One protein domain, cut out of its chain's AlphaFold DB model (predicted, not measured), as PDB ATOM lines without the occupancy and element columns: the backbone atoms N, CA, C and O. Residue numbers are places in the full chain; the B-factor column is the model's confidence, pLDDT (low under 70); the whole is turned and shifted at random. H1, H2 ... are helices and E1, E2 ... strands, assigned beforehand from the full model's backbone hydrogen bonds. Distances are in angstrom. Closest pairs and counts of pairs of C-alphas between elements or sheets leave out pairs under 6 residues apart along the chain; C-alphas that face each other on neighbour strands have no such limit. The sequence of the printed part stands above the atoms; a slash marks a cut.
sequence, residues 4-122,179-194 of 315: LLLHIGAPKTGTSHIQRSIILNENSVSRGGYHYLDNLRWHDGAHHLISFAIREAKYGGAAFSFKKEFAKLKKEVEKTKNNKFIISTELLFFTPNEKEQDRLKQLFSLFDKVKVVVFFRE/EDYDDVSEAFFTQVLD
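AT A GLANCE: This is residues 4 to 122 and 179 to 194 of the 315 residues of an uncharacterized protein of Pseudoalteromonas sp. P1-9 (UniProt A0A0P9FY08). A strongly twisted sheet of four parallel strands runs through the middle, with H1, H2 and H6 over one face and a second group of helices, H3, H4 and H5, on the other side. That second group stands farther off: H5 only grazes the sheet with residues 107 to 108, while H3 and H4 are not on it. The printed part has 135 residues with six named helices and four named strands, in the order E1 H1 H2 E2 H3 H4 E3 H5 E4 H6; the sheet's order is E2 E3 E1 E4 and the class is mixed, helices and strands. The whole is compact, with a radius of gyration of the C-alphas of 14.4 A and spans of 37 by 37 by 26 A.

HOW THE PARTS SIT: E1, residues 4 to 7, is an inner strand between E3, residues 84 to 88, and E4, residues 113 to 120. E1 and E4 are parallel at 12 degrees, with N 4 and O 113 within hydrogen-bond range at 2.8 A. E3 and E1 are parallel at 22 degrees, with N 5 and O 85 at 2.8 A. E2, residues 34 to 36, is an edge strand parallel to E3 at 34 degrees, with N 35 and O 84 at 2.8 A; E4 is the other edge strand. H1, residues 15 to 24, H2, residues 26 to 31, and H6, residues 184 to 193, are on one face of the sheet, making two layers with it. H1, at a height over the sheet of 9.7 A, runs along the strands, at 3 degrees to E1 on the local plane. H1 and H6 touch at a steep tilt of 67 degrees, the same way, the closest C-alphas being those of Ile 18 and Ser 185, 4.9 A apart. E1, H1, H2 and E2 form a split strand-helix-strand unit, two parallel strands joined through helices with another strand, here E3, between them; its crossover is right-handed. H3, residues 48 to 55, and H4, residues 66 to 79, touch at a steep tilt of 50 degrees, opposite ways, H4 with residues 66 to 70 alone; their closest C-alphas, of Ala 53 and Phe 66, are 4.3 A apart. E2, H3, H4 and E3 form a strand-helix-strand unit of neighbour strands, also right-handed in its crossover. H3 touches H5, residues 98 to 108, at a steep tilt of 48 degrees, opposite ways, the closest C-alphas being those of Ile 54 and Glu 100, 5.7 A apart. E3, H5 and E4 form a second split unit with a right-handed crossover and E1 between its strands. H1 and H4 are apart, and so are H5 and H6. In H1, H2, H3, H4 and H5 every O i to N i+4 pair is within hydrogen-bond range; in H6 it is 5 of 6.

IN THESE COORDINATES: E1 begins at C-alpha 4, (123.834, 42.937, 121.713), and is 9.4 A long. H1 measures 14.2 A, H2 8.5 A, E2 6.4 A and H3 11.0 A. H4, the longest helix by residues, measures 19.8 A, E3 13.3 A and H5 15.0 A. E4, the longest strand by residues, reaches 22.9 A and ends at C-alpha 120, (112.322, 35.312, 136.688). H6 measures 12.6 A and ends at C-alpha 193, (118.035, 50.312, 128.484).

THE WHOLE: The two C-alphas farthest apart, of Lys 79 and Glu 122, are 40.8 A from each other. Residues 123 to 178 are not printed, and C-alphas 122 and 179 are 8.5 A apart across this cut, in the link from E4 to H6. Of the links that are printed whole, E2 to H3 is long, with 11 residues between them. Residues 58 to 59 pair antiparallel with residues 62 to 63. The mean pLDDT of the printed part is 92.8, and residues 180 to 182 are under 70.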
ATOM      1  N   LEU A   4     125.149  43.565 121.721       98.44
ATOM      2  CA  LEU A   4     123.834  42.937 121.713       98.44
ATOM      3  C   LEU A   4     123.250  42.947 123.123       98.44
ATOM      4  O   LEU A   4     123.858  42.422 124.049       98.44
ATOM      5  N   LEU A   5     122.037  43.469 123.261       98.56
ATOM      6  CA  LEU A   5     121.150  43.199 124.379       98.56
ATOM      7  C   LEU A   5     120.186  42.075 123.978       98.56
ATOM      8  O   LEU A   5     119.267  42.276 123.180       98.56
ATOM      9  N   LEU A   6     120.408  40.883 124.518       98.56
ATOM     10  CA  LEU A   6     119.583  39.709 124.290       98.56
ATOM     11  C   LEU A   6     118.627  39.506 125.468       98.56
ATOM     12  O   LEU A   6     119.013  38.992 126.513       98.56
ATOM     13  N   HIS A   7     117.366  39.880 125.294       98.12
ATOM     14  CA  HIS A   7     116.308  39.588 126.255       98.12
ATOM     15  C   HIS A   7     115.687  38.218 125.955       98.12
ATOM     16  O   HIS A   7     115.045  38.037 124.916       98.12
ATOM     17  N   ILE A   8     115.886  37.254 126.858       97.19
ATOM     18  CA  ILE A   8     115.536  35.841 126.633       97.19
ATOM     19  C   ILE A   8     114.247  35.385 127.323       97.19
ATOM     20  O   ILE A   8     113.920  34.209 127.234       97.19
ATOM     21  N   GLY A   9     113.505  36.267 127.998       87.81
ATOM     22  CA  GLY A   9     112.307  35.903 128.766       87.81
ATOM     23  C   GLY A   9     112.496  36.093 130.271       87.81
ATOM     24  O   GLY A   9     113.180  37.029 130.665       87.81
ATOM     25  N   ALA A  10     111.929  35.259 131.150       91.25
ATOM     26  CA  ALA A  10     111.197  34.005 130.915       91.25
ATOM     27  C   ALA A  10     109.786  34.188 130.307       91.25
ATOM     28  O   ALA A  10     109.254  35.293 130.288       91.25
ATOM     29  N   PRO A  11     109.108  33.133 129.820       90.19
ATOM     30  CA  PRO A  11     107.670  33.207 129.580       90.19
ATOM     31  C   PRO A  11     106.936  33.681 130.844       90.19
ATOM     32  O   PRO A  11     107.388  33.462 131.962       90.19
ATOM     33  N   LYS A  12     105.769  34.313 130.694       91.06
ATOM     34  CA  LYS A  12     104.923  34.734 131.838       91.06
ATOM     35  C   LYS A  12     105.529  35.771 132.785       91.06
ATOM     36  O   LYS A  12     105.019  35.951 133.891       91.06
ATOM     37  N   THR A  13     106.511  36.523 132.299       90.50
ATOM     38  CA  THR A  13     107.085  37.696 132.978       90.50
ATOM     39  C   THR A  13     106.857  38.992 132.193       90.50
ATOM     40  O   THR A  13     107.658  39.916 132.214       90.50
ATOM     41  N   GLY A  14     105.748  39.065 131.446       89.06
ATOM     42  CA  GLY A  14     105.352  40.275 130.717       89.06
ATOM     43  C   GLY A  14     106.208  40.608 129.486       89.06
ATOM     44  O   GLY A  14     106.204  41.745 129.019       89.06
ATOM     45  N   THR A  15     106.877  39.617 128.895       92.00
ATOM     46  CA  THR A  15     107.743  39.764 127.709       92.00
ATOM     47  C   THR A  15     107.046  40.441 126.529       92.00
ATOM     48  O   THR A  15     107.611  41.350 125.923       92.00
ATOM     49  N   SER A  16     105.782  40.095 126.264       91.00
ATOM     50  CA  SER A  16     104.979  40.744 125.220       91.00
ATOM     51  C   SER A  16     104.702  42.223 125.507       91.00
ATOM     52  O   SER A  16     104.574  43.012 124.572       91.00
ATOM     53  N   HIS A  17     104.613  42.624 126.781       89.69
ATOM     54  CA  HIS A  17     104.488  44.038 127.146       89.69
ATOM     55  C   HIS A  17     105.802  44.764 126.867       89.69
ATOM     56  O   HIS A  17     105.773  45.781 126.184       89.69
ATOM     57  N   ILE A  18     106.943  44.194 127.271       92.25
ATOM     58  CA  ILE A  18     108.278  44.739 126.974       92.25
ATOM     59  C   ILE A  18     108.467  44.927 125.459       92.25
ATOM     60  O   ILE A  18     108.786  46.023 125.007       92.25
ATOM     61  N   GLN A  19     108.230  43.881 124.662       94.25
ATOM     62  CA  GLN A  19     108.417  43.897 123.202       94.25
ATOM     63  C   GLN A  19     107.553  44.973 122.526       94.25
ATOM     64  O   GLN A  19     108.047  45.752 121.709       94.25
ATOM     65  N   ARG A  20     106.273  45.082 122.910       92.44
ATOM     66  CA  ARG A  20     105.374  46.129 122.398       92.44
ATOM     67  C   ARG A  20     105.799  47.517 122.854       92.44
ATOM     68  O   ARG A  20     105.759  48.445 122.053       92.44
ATOM     69  N   SER A  21     106.220  47.667 124.107       93.25
ATOM     70  CA  SER A  21     106.715  48.936 124.642       93.25
ATOM     71  C   SER A  21     107.953  49.412 123.881       93.25
ATOM     72  O   SER A  21     108.019  50.595 123.552       93.25
ATOM     73  N   ILE A  22     108.878  48.516 123.511       95.06
ATOM     74  CA  ILE A  22     110.028  48.839 122.646       95.06
ATOM     75  C   ILE A  22     109.559  49.399 121.301       95.06
ATOM     76  O   ILE A  22     109.992  50.484 120.921       95.06
ATOM     77  N   ILE A  23     108.627  48.724 120.624       94.62
ATOM     78  CA  ILE A  23     108.099  49.162 119.319       94.62
ATOM     79  C   ILE A  23     107.371  50.510 119.434       94.62
ATOM     80  O   ILE A  23     107.609  51.428 118.653       94.62
ATOM     81  N   LEU A  24     106.515  50.680 120.443       94.25
ATOM     82  CA  LEU A  24     105.784  51.933 120.669       94.25
ATOM     83  C   LEU A  24     106.718  53.121 120.953       94.25
ATOM     84  O   LEU A  24     106.373  54.270 120.651       94.25
ATOM     85  N   ASN A  25     107.891  52.843 121.524       95.00
ATOM     86  CA  ASN A  25     108.898  53.822 121.918       95.00
ATOM     87  C   ASN A  25     110.163  53.756 121.050       95.00
ATOM     88  O   ASN A  25     111.210  54.230 121.490       95.00
ATOM     89  N   GLU A  26     110.080  53.242 119.820       93.94
ATOM     90  CA  GLU A  26     111.236  53.027 118.937       93.94
ATOM     91  C   GLU A  26     112.086  54.297 118.756       93.94
ATOM     92  O   GLU A  26     113.308  54.248 118.849       93.94
ATOM     93  N   ASN A  27     111.456  55.473 118.653       93.00
ATOM     94  CA  ASN A  27     112.164  56.760 118.601       93.00
ATOM     95  C   ASN A  27     112.948  57.091 119.889       93.00
ATOM     96  O   ASN A  27     113.983  57.753 119.833       93.00
ATOM     97  N   SER A  28     112.447  56.706 121.066       93.81
ATOM     98  CA  SER A  28     113.159  56.889 122.344       93.81
ATOM     99  C   SER A  28     114.335  55.917 122.434       93.81
ATOM    100  O   SER A  28     115.462  56.325 122.698       93.81
ATOM    101  N   VAL A  29     114.079  54.650 122.100       95.44
ATOM    102  CA  VAL A  29     115.065  53.560 122.082       95.44
ATOM    103  C   VAL A  29     116.214  53.874 121.112       95.44
ATOM    104  O   VAL A  29     117.382  53.786 121.491       95.44
ATOM    105  N   SER A  30     115.891  54.354 119.909       94.06
ATOM    106  CA  SER A  30     116.862  54.772 118.890       94.06
ATOM    107  C   SER A  30     117.704  55.970 119.334       94.06
ATOM    108  O   SER A  30     118.923  55.964 119.161       94.06
ATOM    109  N   ARG A  31     117.100  56.964 120.007       91.94
ATOM    110  CA  ARG A  31     117.845  58.083 120.618       91.94
ATOM    111  C   ARG A  31     118.774  57.634 121.749       91.94
ATOM    112  O   ARG A  31     119.828  58.235 121.918       91.94
ATOM    113  N   GLY A  32     118.432  56.557 122.460       92.00
ATOM    114  CA  GLY A  32     119.321  55.862 123.403       92.00
ATOM    115  C   GLY A  32     120.448  55.055 122.737       92.00
ATOM    116  O   GLY A  32     121.261  54.426 123.419       92.00
ATOM    117  N   GLY A  33     120.515  55.054 121.402       93.69
ATOM    118  CA  GLY A  33     121.530  54.369 120.605       93.69
ATOM    119  C   GLY A  33     121.205  52.913 120.271       93.69
ATOM    120  O   GLY A  33     122.001  52.268 119.583       93.69
ATOM    121  N   TYR A  34     120.055  52.399 120.711       96.12
ATOM    122  CA  TYR A  34     119.634  51.019 120.480       96.12
ATOM    123  C   TYR A  34     118.856  50.867 119.173       96.12
ATOM    124  O   TYR A  34     117.961  51.646 118.865       96.12
ATOM    125  N   HIS A  35     119.163  49.809 118.431       96.38
ATOM    126  CA  HIS A  35     118.401  49.355 117.274       96.38
ATOM    127  C   HIS A  35     117.670  48.060 117.635       96.38
ATOM    128  O   HIS A  35     118.305  47.027 117.861       96.38
ATOM    129  N   TYR A  36     116.341  48.110 117.729       96.50
ATOM    130  CA  TYR A  36     115.524  46.899 117.815       96.50
ATOM    131  C   TYR A  36     115.535  46.269 116.420       96.50
ATOM    132  O   TYR A  36     115.108  46.914 115.471       96.50
ATOM    133  N   LEU A  37     116.084  45.067 116.252       95.06
ATOM    134  CA  LEU A  37     116.320  44.517 114.909       95.06
ATOM    135  C   LEU A  37     115.001  44.274 114.167       95.06
ATOM    136  O   LEU A  37     114.035  43.815 114.760       95.06
ATOM    137  N   ASP A  38     114.931  44.624 112.888       92.00
ATOM    138  CA  ASP A  38     113.729  44.486 112.063       92.00
ATOM    139  C   ASP A  38     113.588  43.067 111.517       92.00
ATOM    140  O   ASP A  38     112.490  42.497 111.500       92.00
ATOM    141  N   ASN A  39     114.699  42.464 111.078       88.00
ATOM    142  CA  ASN A  39     114.670  41.066 110.682       88.00
ATOM    143  C   ASN A  39     114.398  40.196 111.906       88.00
ATOM    144  O   ASN A  39     114.772  40.510 113.031       88.00
ATOM    145  N   LEU A  40     113.803  39.032 111.653       87.25
ATOM    146  CA  LEU A  40     113.516  38.011 112.660       87.25
ATOM    147  C   LEU A  40     112.340  38.331 113.597       87.25
ATOM    148  O   LEU A  40     111.967  37.467 114.398       87.25
ATOM    149  N   ARG A  41     111.718  39.510 113.468       92.69
ATOM    150  CA  ARG A  41     110.458  39.814 114.148       92.69
ATOM    151  C   ARG A  41     109.328  38.925 113.626       92.69
ATOM    152  O   ARG A  41     109.186  38.682 112.427       92.69
ATOM    153  N   TRP A  42     108.521  38.447 114.555       91.88
ATOM    154  CA  TRP A  42     107.241  37.803 114.329       91.88
ATOM    155  C   TRP A  42     106.133  38.865 114.322       91.88
ATOM    156  O   TRP A  42     106.376  40.040 114.597       91.88
ATOM    157  N   HIS A  43     104.905  38.472 113.980       88.62
ATOM    158  CA  HIS A  43     103.792  39.415 113.805       88.62
ATOM    159  C   HIS A  43     103.380  40.146 115.099       88.62
ATOM    160  O   HIS A  43     102.728  41.184 115.037       88.62
ATOM    161  N   ASP A  44     103.768  39.630 116.264       88.44
ATOM    162  CA  ASP A  44     103.559  40.247 117.578       88.44
ATOM    163  C   ASP A  44     104.699  41.190 118.010       88.44
ATOM    164  O   ASP A  44     104.606  41.823 119.065       88.44
ATOM    165  N   GLY A  45     105.748  41.305 117.192       91.81
ATOM    166  CA  GLY A  45     106.918  42.132 117.452       91.81
ATOM    167  C   GLY A  45     108.062  41.429 118.183       91.81
ATOM    168  O   GLY A  45     109.124  42.037 118.334       91.81
ATOM    169  N   ALA A  46     107.899  40.180 118.622       95.44
ATOM    170  CA  ALA A  46     108.959  39.393 119.250       95.44
ATOM    171  C   ALA A  46     109.921  38.811 118.207       95.44
ATOM    172  O   ALA A  46     109.538  38.519 117.080       95.44
ATOM    173  N   HIS A  47     111.171  38.544 118.574       96.38
ATOM    174  CA  HIS A  47     112.173  37.966 117.673       96.38
ATOM    175  C   HIS A  47     112.091  36.431 117.581       96.38
ATOM    176  O   HIS A  47     113.110  35.745 117.629       96.38
ATOM    177  N   HIS A  48     110.896  35.838 117.490       94.62
ATOM    178  CA  HIS A  48     110.737  34.375 117.547       94.62
ATOM    179  C   HIS A  48     111.479  33.622 116.434       94.62
ATOM    180  O   HIS A  48     111.949  32.503 116.660       94.62
ATOM    181  N   LEU A  49     111.668  34.244 115.265       94.44
ATOM    182  CA  LEU A  49     112.334  33.608 114.127       94.44
ATOM    183  C   LEU A  49     113.775  33.194 114.437       94.44
ATOM    184  O   LEU A  49     114.207  32.155 113.941       94.44
ATOM    185  N   ILE A  50     114.513  33.940 115.275       94.94
ATOM    186  CA  ILE A  50     115.882  33.535 115.641       94.94
ATOM    187  C   ILE A  50     115.877  32.255 116.467       94.94
ATOM    188  O   ILE A  50     116.725  31.392 116.271       94.94
ATOM    189  N   SER A  51     114.892  32.105 117.352       94.75
ATOM    190  CA  SER A  51     114.755  30.922 118.192       94.75
ATOM    191  C   SER A  51     114.385  29.701 117.350       94.75
ATOM    192  O   SER A  51     115.012  28.650 117.480       94.75
ATOM    193  N   PHE A  52     113.446  29.847 116.409       95.25
ATOM    194  CA  PHE A  52     113.128  28.783 115.452       95.25
ATOM    195  C   PHE A  52     114.330  28.417 114.583       95.25
ATOM    196  O   PHE A  52     114.578  27.236 114.354       95.25
ATOM    197  N   ALA A  53     115.106  29.405 114.138       95.81
ATOM    198  CA  ALA A  53     116.297  29.180 113.333       95.81
ATOM    199  C   ALA A  53     117.410  28.476 114.127       95.81
ATOM    200  O   ALA A  53     117.990  27.520 113.621       95.81
ATOM    201  N   ILE A  54     117.668  28.881 115.376       96.38
ATOM    202  CA  ILE A  54     118.623  28.220 116.284       96.38
ATOM    203  C   ILE A  54     118.243  26.754 116.504       96.38
ATOM    204  O   ILE A  54     119.123  25.899 116.531       96.38
ATOM    205  N   ARG A  55     116.949  26.441 116.592       95.38
ATOM    206  CA  ARG A  55     116.452  25.065 116.754       95.38
ATOM    207  C   ARG A  55     116.314  24.284 115.448       95.38
ATOM    208  O   ARG A  55     116.058  23.089 115.481       95.38
ATOM    209  N   GLU A  56     116.455  24.954 114.305       93.50
ATOM    210  CA  GLU A  56     116.017  24.449 112.996       93.50
ATOM    211  C   GLU A  56     114.601  23.851 113.023       93.50
ATOM    212  O   GLU A  56     114.310  22.792 112.464       93.50
ATOM    213  N   ALA A  57     113.707  24.549 113.723       91.81
ATOM    214  CA  ALA A  57     112.345  24.107 113.941       91.81
ATOM    215  C   ALA A  57     111.511  24.160 112.651       91.81
ATOM    216  O   ALA A  57     111.774  24.934 111.723       91.81
ATOM    217  N   LYS A  58     110.442  23.362 112.637       90.25
ATOM    218  CA  LYS A  58     109.334  23.501 111.691       90.25
ATOM    219  C   LYS A  58     108.135  24.078 112.428       90.25
ATOM    220  O   LYS A  58     107.740  23.537 113.457       90.25
ATOM    221  N   TYR A  59     107.552  25.149 111.906       84.12
ATOM    222  CA  TYR A  59     106.365  25.776 112.484       84.12
ATOM    223  C   TYR A  59     105.431  26.243 111.367       84.12
ATOM    224  O   TYR A  59     105.881  26.856 110.401       84.12
ATOM    225  N   GLY A  60     104.140  25.908 111.466       79.81
ATOM    226  CA  GLY A  60     103.138  26.273 110.454       79.81
ATOM    227  C   GLY A  60     103.471  25.783 109.036       79.81
ATOM    228  O   GLY A  60     103.211  26.487 108.068       79.81
ATOM    229  N   GLY A  61     104.127  24.624 108.906       82.62
ATOM    230  CA  GLY A  61     104.581  24.079 107.618       82.62
ATOM    231  C   GLY A  61     105.866  24.706 107.056       82.62
ATOM    232  O   GLY A  61     106.429  24.176 106.099       82.62
ATOM    233  N   ALA A  62     106.385  25.776 107.665       86.62
ATOM    234  CA  ALA A  62     107.655  26.389 107.285       86.62
ATOM    235  C   ALA A  62     108.823  25.794 108.085       86.62
ATOM    236  O   ALA A  62     108.733  25.622 109.301       86.62
ATOM    237  N   ALA A  63     109.937  25.510 107.408       91.31
ATOM    238  CA  ALA A  63     111.200  25.142 108.044       91.31
ATOM    239  C   ALA A  63     112.103  26.374 108.176       91.31
ATOM    240  O   ALA A  63     112.337  27.091 107.197       91.31
ATOM    241  N   PHE A  64     112.635  26.603 109.374       93.25
ATOM    242  CA  PHE A  64     113.535  27.717 109.652       93.25
ATOM    243  C   PHE A  64     114.977  27.219 109.637       93.25
ATOM    244  O   PHE A  64     115.321  26.275 110.333       93.25
ATOM    245  N   SER A  65     115.830  27.844 108.826       94.81
ATOM    246  CA  SER A  65     117.247  27.480 108.727       94.81
ATOM    247  C   SER A  65     118.098  28.520 109.433       94.81
ATOM    248  O   SER A  65     118.033  29.703 109.077       94.81
ATOM    249  N   PHE A  66     118.954  28.072 110.357       96.88
ATOM    250  CA  PHE A  66     119.915  28.947 111.024       96.88
ATOM    251  C   PHE A  66     120.736  29.747 110.014       96.88
ATOM    252  O   PHE A  66     120.747  30.971 110.063       96.88
ATOM    253  N   LYS A  67     121.335  29.072 109.025       96.38
ATOM    254  CA  LYS A  67     122.185  29.706 108.004       96.38
ATOM    255  C   LYS A  67     121.478  30.853 107.274       96.38
ATOM    256  O   LYS A  67     122.077  31.906 107.061       96.38
ATOM    257  N   LYS A  68     120.218  30.654 106.878       94.88
ATOM    258  CA  LYS A  68     119.440  31.650 106.124       94.88
ATOM    259  C   LYS A  68     119.099  32.863 106.987       94.88
ATOM    260  O   LYS A  68     119.313  33.995 106.560       94.88
ATOM    261  N   GLU A  69     118.563  32.625 108.177       95.06
ATOM    262  CA  GLU A  69     118.105  33.691 109.069       95.06
ATOM    263  C   GLU A  69     119.286  34.456 109.691       95.06
ATOM    264  O   GLU A  69     119.270  35.686 109.741       95.06
ATOM    265  N   PHE A  70     120.374  33.756 110.021       96.31
ATOM    266  CA  PHE A  70     121.634  34.357 110.455       96.31
ATOM    267  C   PHE A  70     122.250  35.266 109.383       96.31
ATOM    268  O   PHE A  70     122.697  36.365 109.695       96.31
ATOM    269  N   ALA A  71     122.228  34.868 108.105       96.12
ATOM    270  CA  ALA A  71     122.743  35.708 107.020       96.12
ATOM    271  C   ALA A  71     121.955  37.021 106.858       96.12
ATOM    272  O   ALA A  71     122.551  38.068 106.595       96.12
ATOM    273  N   LYS A  72     120.626  36.989 107.037       94.69
ATOM    274  CA  LYS A  72     119.795  38.206 107.025       94.69
ATOM    275  C   LYS A  72     120.137  39.122 108.194       94.69
ATOM    276  O   LYS A  72     120.360  40.310 107.977       94.69
ATOM    277  N   LEU A  73     120.229  38.558 109.398       95.75
ATOM    278  CA  LEU A  73     120.593  39.303 110.598       95.75
ATOM    279  C   LEU A  73     121.974  39.942 110.464       95.75
ATOM    280  O   LEU A  73     122.123  41.137 110.697       95.75
ATOM    281  N   LYS A  74     122.974  39.169 110.031       96.69
ATOM    282  CA  LYS A  74     124.333  39.666 109.801       96.69
ATOM    283  C   LYS A  74     124.326  40.862 108.848       96.69
ATOM    284  O   LYS A  74     124.910  41.894 109.160       96.69
ATOM    285  N   LYS A  75     123.593  40.762 107.735       96.12
ATOM    286  CA  LYS A  75     123.451  41.854 106.761       96.12
ATOM    287  C   LYS A  75     122.795  43.099 107.363       96.12
ATOM    288  O   LYS A  75     123.168  44.209 106.995       96.12
ATOM    289  N   GLU A  76     121.812  42.942 108.247       95.38
ATOM    290  CA  GLU A  76     121.196  44.071 108.953       95.38
ATOM    291  C   GLU A  76     122.187  44.743 109.906       95.38
ATOM    292  O   GLU A  76     122.404  45.951 109.819       95.38
ATOM    293  N   VAL A  77     122.855  43.947 110.744       95.50
ATOM    294  CA  VAL A  77     123.864  44.417 111.699       95.50
ATOM    295  C   VAL A  77     125.017  45.132 110.987       95.50
ATOM    296  O   VAL A  77     125.553  46.105 111.512       95.50
ATOM    297  N   GLU A  78     125.427  44.680 109.801       94.25
ATOM    298  CA  GLU A  78     126.479  45.308 108.987       94.25
ATOM    299  C   GLU A  78     126.049  46.625 108.330       94.25
ATOM    300  O   GLU A  78     126.869  47.531 108.198       94.25
ATOM    301  N   LYS A  79     124.784  46.742 107.916       92.94
ATOM    302  CA  LYS A  79     124.267  47.937 107.227       92.94
ATOM    303  C   LYS A  79     123.895  49.073 108.170       92.94
ATOM    304  O   LYS A  79     123.932  50.236 107.766       92.94
ATOM    305  N   THR A  80     123.490  48.740 109.389       88.19
ATOM    306  CA  THR A  80     123.067  49.724 110.380       88.19
ATOM    307  C   THR A  80     124.268  50.473 110.964       88.19
ATOM    308  O   THR A  80     125.309  49.886 111.252       88.19
ATOM    309  N   LYS A  81     124.120  51.792 111.155       87.94
ATOM    310  CA  LYS A  81     125.141  52.648 111.795       87.94
ATOM    311  C   LYS A  81     125.128  52.557 113.327       87.94
ATOM    312  O   LYS A  81     126.053  53.046 113.970       87.94
ATOM    313  N   ASN A  82     124.079  51.979 113.914       90.12
ATOM    314  CA  ASN A  82     123.974  51.766 115.353       90.12
ATOM    315  C   ASN A  82     125.013  50.757 115.842       90.12
ATOM    316  O   ASN A  82     125.419  49.835 115.138       90.12
ATOM    317  N   ASN A  83     125.396  50.940 117.099       94.38
ATOM    318  CA  ASN A  83     126.359  50.094 117.790       94.38
ATOM    319  C   ASN A  83     125.716  49.257 118.898       94.38
ATOM    320  O   ASN A  83     126.385  48.389 119.438       94.38
ATOM    321  N   LYS A  84     124.447  49.495 119.244       97.56
ATOM    322  CA  LYS A  84     123.707  48.702 120.227       97.56
ATOM    323  C   LYS A  84     122.483  48.102 119.557       97.56
ATOM    324  O   LYS A  84     121.734  48.818 118.897       97.56
ATOM    325  N   PHE A  85     122.280  46.810 119.733       98.06
ATOM    326  CA  PHE A  85     121.214  46.043 119.101       98.06
ATOM    327  C   PHE A  85     120.387  45.346 120.168       98.06
ATOM    328  O   PHE A  85     120.925  44.953 121.199       98.06
ATOM    329  N   ILE A  86     119.093  45.176 119.927       98.12
ATOM    330  CA  ILE A  86     118.206  44.443 120.827       98.12
ATOM    331  C   ILE A  86     117.588  43.273 120.064       98.12
ATOM    332  O   ILE A  86     116.960  43.471 119.023       98.12
ATOM    333  N   ILE A  87     117.714  42.073 120.632       98.00
ATOM    334  CA  ILE A  87     116.921  40.892 120.279       98.00
ATOM    335  C   ILE A  87     116.102  40.527 121.514       98.00
ATOM    336  O   ILE A  87     116.639  40.433 122.613       98.00
ATOM    337  N   SER A  88     114.799  40.323 121.344       97.62
ATOM    338  CA  SER A  88     113.873  40.045 122.449       97.62
ATOM    339  C   SER A  88     112.943  38.898 122.089       97.62
ATOM    340  O   SER A  88     112.119  39.038 121.185       97.62
ATOM    341  N   THR A  89     113.082  37.759 122.765       96.75
ATOM    342  CA  THR A  89     112.221  36.584 122.583       96.75
ATOM    343  C   THR A  89     112.313  35.661 123.794       96.75
ATOM    344  O   THR A  89     113.389  35.201 124.167       96.75
ATOM    345  N   GLU A  90     111.174  35.333 124.389       94.94
ATOM    346  CA  GLU A  90     111.076  34.389 125.505       94.94
ATOM    347  C   GLU A  90     111.333  32.939 125.099       94.94
ATOM    348  O   GLU A  90     111.593  32.085 125.939       94.94
ATOM    349  N   LEU A  91     111.300  32.647 123.796       94.88
ATOM    350  CA  LEU A  91     111.564  31.305 123.282       94.88
ATOM    351  C   LEU A  91     113.032  30.891 123.446       94.88
ATOM    352  O   LEU A  91     113.359  29.741 123.151       94.88
ATOM    353  N   LEU A  92     113.901  31.812 123.877       96.56
ATOM    354  CA  LEU A  92     115.294  31.578 124.255       96.56
ATOM    355  C   LEU A  92     115.493  31.271 125.751       96.56
ATOM    356  O   LEU A  92     116.618  30.993 126.164       96.56
ATOM    357  N   PHE A  93     114.420  31.234 126.545       95.88
ATOM    358  CA  PHE A  93     114.454  30.817 127.946       95.88
ATOM    359  C   PHE A  93     114.578  29.292 128.089       95.88
ATOM    360  O   PHE A  93     113.589  28.590 128.290       95.88
ATOM    361  N   PHE A  94     115.786  28.764 127.913       90.12
ATOM    362  CA  PHE A  94     116.102  27.346 128.086       90.12
ATOM    363  C   PHE A  94     117.613  27.145 128.223       90.12
ATOM    364  O   PHE A  94     118.391  28.012 127.825       90.12
ATOM    365  N   THR A  95     118.017  25.983 128.733       92.19
ATOM    366  CA  THR A  95     119.408  25.516 128.692       92.19
ATOM    367  C   THR A  95     119.688  24.916 127.304       92.19
ATOM    368  O   THR A  95     119.125  23.865 126.987       92.19
ATOM    369  N   PRO A  96     120.490  25.565 126.437       93.94
ATOM    370  CA  PRO A  96     120.714  25.099 125.073       93.94
ATOM    371  C   PRO A  96     121.512  23.799 125.007       93.94
ATOM    372  O   PRO A  96     122.515  23.631 125.705       93.94
ATOM    373  N   ASN A  97     121.114  22.906 124.100       95.00
ATOM    374  CA  ASN A  97     121.919  21.741 123.737       95.00
ATOM    375  C   ASN A  97     123.154  22.147 122.909       95.00
ATOM    376  O   ASN A  97     123.266  23.282 122.455       95.00
ATOM    377  N   GLU A  98     124.073  21.211 122.672       96.31
ATOM    378  CA  GLU A  98     125.345  21.465 121.975       96.31
ATOM    379  C   GLU A  98     125.178  22.178 120.616       96.31
ATOM    380  O   GLU A  98     125.828  23.189 120.352       96.31
ATOM    381  N   LYS A  99     124.232  21.733 119.778       96.69
ATOM    382  CA  LYS A  99     123.991  22.351 118.461       96.69
ATOM    383  C   LYS A  99     123.431  23.766 118.584       96.69
ATOM    384  O   LYS A  99     123.755  24.640 117.778       96.69
ATOM    385  N   GLU A 100     122.558  23.992 119.559       97.38
ATOM    386  CA  GLU A 100     121.997  25.314 119.844       97.38
ATOM    387  C   GLU A 100     123.074  26.253 120.397       97.38
ATOM    388  O   GLU A 100     123.123  27.415 119.995       97.38
ATOM    389  N   GLN A 101     123.986  25.747 121.234       97.62
ATOM    390  CA  GLN A 101     125.143  26.490 121.735       97.62
ATOM    391  C   GLN A 101     126.060  26.944 120.597       97.62
ATOM    392  O   GLN A 101     126.438  28.111 120.562       97.62
ATOM    393  N   ASP A 102     126.374  26.083 119.628       97.88
ATOM    394  CA  ASP A 102     127.209  26.460 118.476       97.88
ATOM    395  C   ASP A 102     126.577  27.573 117.633       97.88
ATOM    396  O   ASP A 102     127.258  28.479 117.140       97.88
ATOM    397  N   ARG A 103     125.253  27.533 117.479       98.25
ATOM    398  CA  ARG A 103     124.485  28.553 116.756       98.25
ATOM    399  C   ARG A 103     124.407  29.857 117.544       98.25
ATOM    400  O   ARG A 103     124.568  30.930 116.966       98.25
ATOM    401  N   LEU A 104     124.228  29.783 118.860       98.25
ATOM    402  CA  LEU A 104     124.278  30.945 119.745       98.25
ATOM    403  C   LEU A 104     125.677  31.578 119.771       98.25
ATOM    404  O   LEU A 104     125.774  32.796 119.682       98.25
ATOM    405  N   LYS A 105     126.761  30.792 119.773       98.12
ATOM    406  CA  LYS A 105     128.140  31.306 119.645       98.12
ATOM    407  C   LYS A 105     128.353  32.035 118.317       98.12
ATOM    408  O   LYS A 105     128.967  33.098 118.292       98.12
ATOM    409  N   GLN A 106     127.813  31.504 117.217       98.06
ATOM    410  CA  GLN A 106     127.831  32.194 115.920       98.06
ATOM    411  C   GLN A 106     127.009  33.488 115.933       98.06
ATOM    412  O   GLN A 106     127.418  34.472 115.326       98.06
ATOM    413  N   LEU A 107     125.870  33.512 116.630       97.75
ATOM    414  CA  LEU A 107     125.112  34.741 116.861       97.75
ATOM    415  C   LEU A 107     125.934  35.765 117.653       97.75
ATOM    416  O   LEU A 107     125.997  36.929 117.265       97.75
ATOM    417  N   PHE A 108     126.571  35.331 118.739       98.06
ATOM    418  CA  PHE A 108     127.310  36.202 119.649       98.06
ATOM    419  C   PHE A 108     128.550  36.788 118.978       98.06
ATOM    420  O   PHE A 108     128.853  37.950 119.210       98.06
ATOM    421  N   SER A 109     129.198  36.051 118.072       97.31
ATOM    422  CA  SER A 109     130.383  36.530 117.346       97.31
ATOM    423  C   SER A 109     130.120  37.694 116.380       97.31
ATOM    424  O   SER A 109     131.069  38.293 115.878       97.31
ATOM    425  N   LEU A 110     128.854  38.056 116.126       97.00
ATOM    426  CA  LEU A 110     128.506  39.291 115.411       97.00
ATOM    427  C   LEU A 110     128.718  40.558 116.254       97.00
ATOM    428  O   LEU A 110     128.662  41.667 115.714       97.00
ATOM    429  N   PHE A 111     128.915  40.401 117.562       97.81
ATOM    430  CA  PHE A 111     128.972  41.482 118.529       97.81
ATOM    431  C   PHE A 111     130.252  41.367 119.357       97.81
ATOM    432  O   PHE A 111     130.693  40.282 119.715       97.81
ATOM    433  N   ASP A 112     130.835  42.512 119.690       97.62
ATOM    434  CA  ASP A 112     131.995  42.585 120.578       97.62
ATOM    435  C   ASP A 112     131.588  42.345 122.040       97.62
ATOM    436  O   ASP A 112     132.397  41.930 122.867       97.62
ATOM    437  N   LYS A 113     130.322  42.636 122.367       98.12
ATOM    438  CA  LYS A 113     129.749  42.474 123.701       98.12
ATOM    439  C   LYS A 113     128.322  41.946 123.615       98.12
ATOM    440  O   LYS A 113     127.520  42.454 122.836       98.12
ATOM    441  N   VAL A 114     127.983  40.980 124.466       98.69
ATOM    442  CA  VAL A 114     126.617  40.462 124.604       98.69
ATOM    443  C   VAL A 114     126.173  40.607 126.053       98.69
ATOM    444  O   VAL A 114     126.772  40.016 126.944       98.69
ATOM    445  N   LYS A 115     125.113  41.377 126.287       98.56
ATOM    446  CA  LYS A 115     124.375  41.413 127.550       98.56
ATOM    447  C   LYS A 115     123.141  40.541 127.413       98.56
ATOM    448  O   LYS A 115     122.359  40.732 126.485       98.56
ATOM    449  N   VAL A 116     122.953  39.605 128.328       98.50
ATOM    450  CA  VAL A 116     121.780  38.729 128.359       98.50
ATOM    451  C   VAL A 116     120.892  39.165 129.511       98.50
ATOM    452  O   VAL A 116     121.370  39.337 130.625       98.50
ATOM    453  N   VAL A 117     119.607  39.364 129.253       97.88
ATOM    454  CA  VAL A 117     118.644  39.860 130.241       97.88
ATOM    455  C   VAL A 117     117.520  38.855 130.398       97.88
ATOM    456  O   VAL A 117     116.905  38.443 129.408       97.88
ATOM    457  N   VAL A 118     117.236  38.490 131.643       95.75
ATOM    458  CA  VAL A 118     116.169  37.553 131.991       95.75
ATOM    459  C   VAL A 118     115.378  38.037 133.206       95.75
ATOM    460  O   VAL A 118     115.943  38.479 134.201       95.75
ATOM    461  N   PHE A 119     114.058  37.941 133.131       93.56
ATOM    462  CA  PHE A 119     113.138  38.149 134.240       93.56
ATOM    463  C   PHE A 119     112.647  36.788 134.730       93.56
ATOM    464  O   PHE A 119     112.108  36.006 133.943       93.56
ATOM    465  N   PHE A 120     112.808  36.516 136.020       92.06
ATOM    466  CA  PHE A 120     112.322  35.312 136.688       92.06
ATOM    467  C   PHE A 120     111.088  35.617 137.513       92.06
ATOM    468  O   PHE A 120     111.002  36.665 138.136       92.06
ATOM    469  N   ARG A 121     110.147  34.684 137.574       90.81
ATOM    470  CA  ARG A 121     108.971  34.776 138.441       90.81
ATOM    471  C   ARG A 121     109.110  33.762 139.571       90.81
ATOM    472  O   ARG A 121     109.828  32.779 139.426       90.81
ATOM    473  N   GLU A 122     108.446  34.001 140.697       92.31
ATOM    474  CA  GLU A 122     108.377  33.004 141.770       92.31
ATOM    475  C   GLU A 122     107.872  31.653 141.188       92.31
ATOM    476  O   GLU A 122     106.897  31.666 140.433       92.31
ATOM    477  N   GLU A 179     107.889  41.002 139.441       75.25
ATOM    478  CA  GLU A 179     106.775  41.265 140.333       75.25
ATOM    479  C   GLU A 179     105.535  41.496 139.460       75.25
ATOM    480  O   GLU A 179     105.635  42.105 138.396       75.25
ATOM    481  N   ASP A 180     104.376  40.962 139.859       64.06
ATOM    482  CA  ASP A 180     103.132  40.949 139.063       64.06
ATOM    483  C   ASP A 180     102.461  42.347 138.998       64.06
ATOM    484  O   ASP A 180     101.250  42.478 139.165       64.06
ATOM    485  N   TYR A 181     103.262  43.399 138.807       57.06
ATOM    486  CA  TYR A 181     102.851  44.792 138.662       57.06
ATOM    487  C   TYR A 181     102.753  45.197 137.188       57.06
ATOM    488  O   TYR A 181     103.396  44.621 136.308       57.06
ATOM    489  N   ASP A 182     101.974  46.250 136.938       55.69
ATOM    490  CA  ASP A 182     101.672  46.784 135.605       55.69
ATOM    491  C   ASP A 182     102.905  47.278 134.815       55.69
ATOM    492  O   ASP A 182     102.770  47.562 133.623       55.69
ATOM    493  N   ASP A 183     104.101  47.359 135.426       70.69
ATOM    494  CA  ASP A 183     105.221  48.117 134.857       70.69
ATOM    495  C   ASP A 183     106.572  47.401 134.696       70.69
ATOM    496  O   ASP A 183     107.651  47.989 134.787       70.69
ATOM    497  N   VAL A 184     106.544  46.119 134.325       85.50
ATOM    498  CA  VAL A 184     107.765  45.437 133.843       85.50
ATOM    499  C   VAL A 184     108.421  46.174 132.656       85.50
ATOM    500  O   VAL A 184     109.624  46.060 132.421       85.50
ATOM    501  N   SER A 185     107.639  46.960 131.904       89.31
ATOM    502  CA  SER A 185     108.164  47.799 130.826       89.31
ATOM    503  C   SER A 185     109.017  48.946 131.365       89.31
ATOM    504  O   SER A 185     110.106  49.152 130.841       89.31
ATOM    505  N   GLU A 186     108.590  49.665 132.401       88.62
ATOM    506  CA  GLU A 186     109.391  50.711 133.045       88.62
ATOM    507  C   GLU A 186     110.668  50.132 133.632       88.62
ATOM    508  O   GLU A 186     111.737  50.690 133.384       88.62
ATOM    509  N   ALA A 187     110.601  48.982 134.310       88.06
ATOM    510  CA  ALA A 187     111.797  48.306 134.810       88.06
ATOM    511  C   ALA A 187     112.781  47.994 133.668       88.06
ATOM    512  O   ALA A 187     113.964  48.313 133.764       88.06
ATOM    513  N   PHE A 188     112.300  47.453 132.544       92.75
ATOM    514  CA  PHE A 188     113.142  47.206 131.370       92.75
ATOM    515  C   PHE A 188     113.732  48.506 130.798       92.75
ATOM    516  O   PHE A 188     114.924  48.608 130.526       92.75
ATOM    517  N   PHE A 189     112.921  49.541 130.621       93.62
ATOM    518  CA  PHE A 189     113.373  50.796 130.024       93.62
ATOM    519  C   PHE A 189     114.385  51.535 130.907       93.62
ATOM    520  O   PHE A 189     115.415  51.987 130.414       93.62
ATOM    521  N   THR A 190     114.137  51.600 132.210       89.88
ATOM    522  CA  THR A 190     114.971  52.350 133.158       89.88
ATOM    523  C   THR A 190     116.200  51.564 133.603       89.88
ATOM    524  O   THR A 190     117.299  52.104 133.591       89.88
ATOM    525  N   GLN A 191     116.050  50.283 133.950       89.12
ATOM    526  CA  GLN A 191     117.137  49.486 134.532       89.12
ATOM    527  C   GLN A 191     117.973  48.755 133.477       89.12
ATOM    528  O   GLN A 191     119.143  48.468 133.723       89.12
ATOM    529  N   VAL A 192     117.394  48.436 132.311       93.62
ATOM    530  CA  VAL A 192     118.080  47.660 131.262       93.62
ATOM    531  C   VAL A 192     118.553  48.546 130.112       93.62
ATOM    532  O   VAL A 192     119.695  48.410 129.667       93.62
ATOM    533  N   LEU A 193     117.692  49.436 129.610       94.25
ATOM    534  CA  LEU A 193     118.035  50.312 128.484       94.25
ATOM    535  C   LEU A 193     118.635  51.656 128.906       94.25
ATOM    536  O   LEU A 193     119.337  52.254 128.093       94.25
ATOM    537  N   ASP A 194     118.358  52.126 130.125       93.38
ATOM    538  CA  ASP A 194     118.632  53.505 130.564       93.38
ATOM    539  C   ASP A 194     118.012  54.545 129.603       93.38
ATOM    540  O   ASP A 194     118.641  55.491 129.128       93.38
TER     541      ASP A 194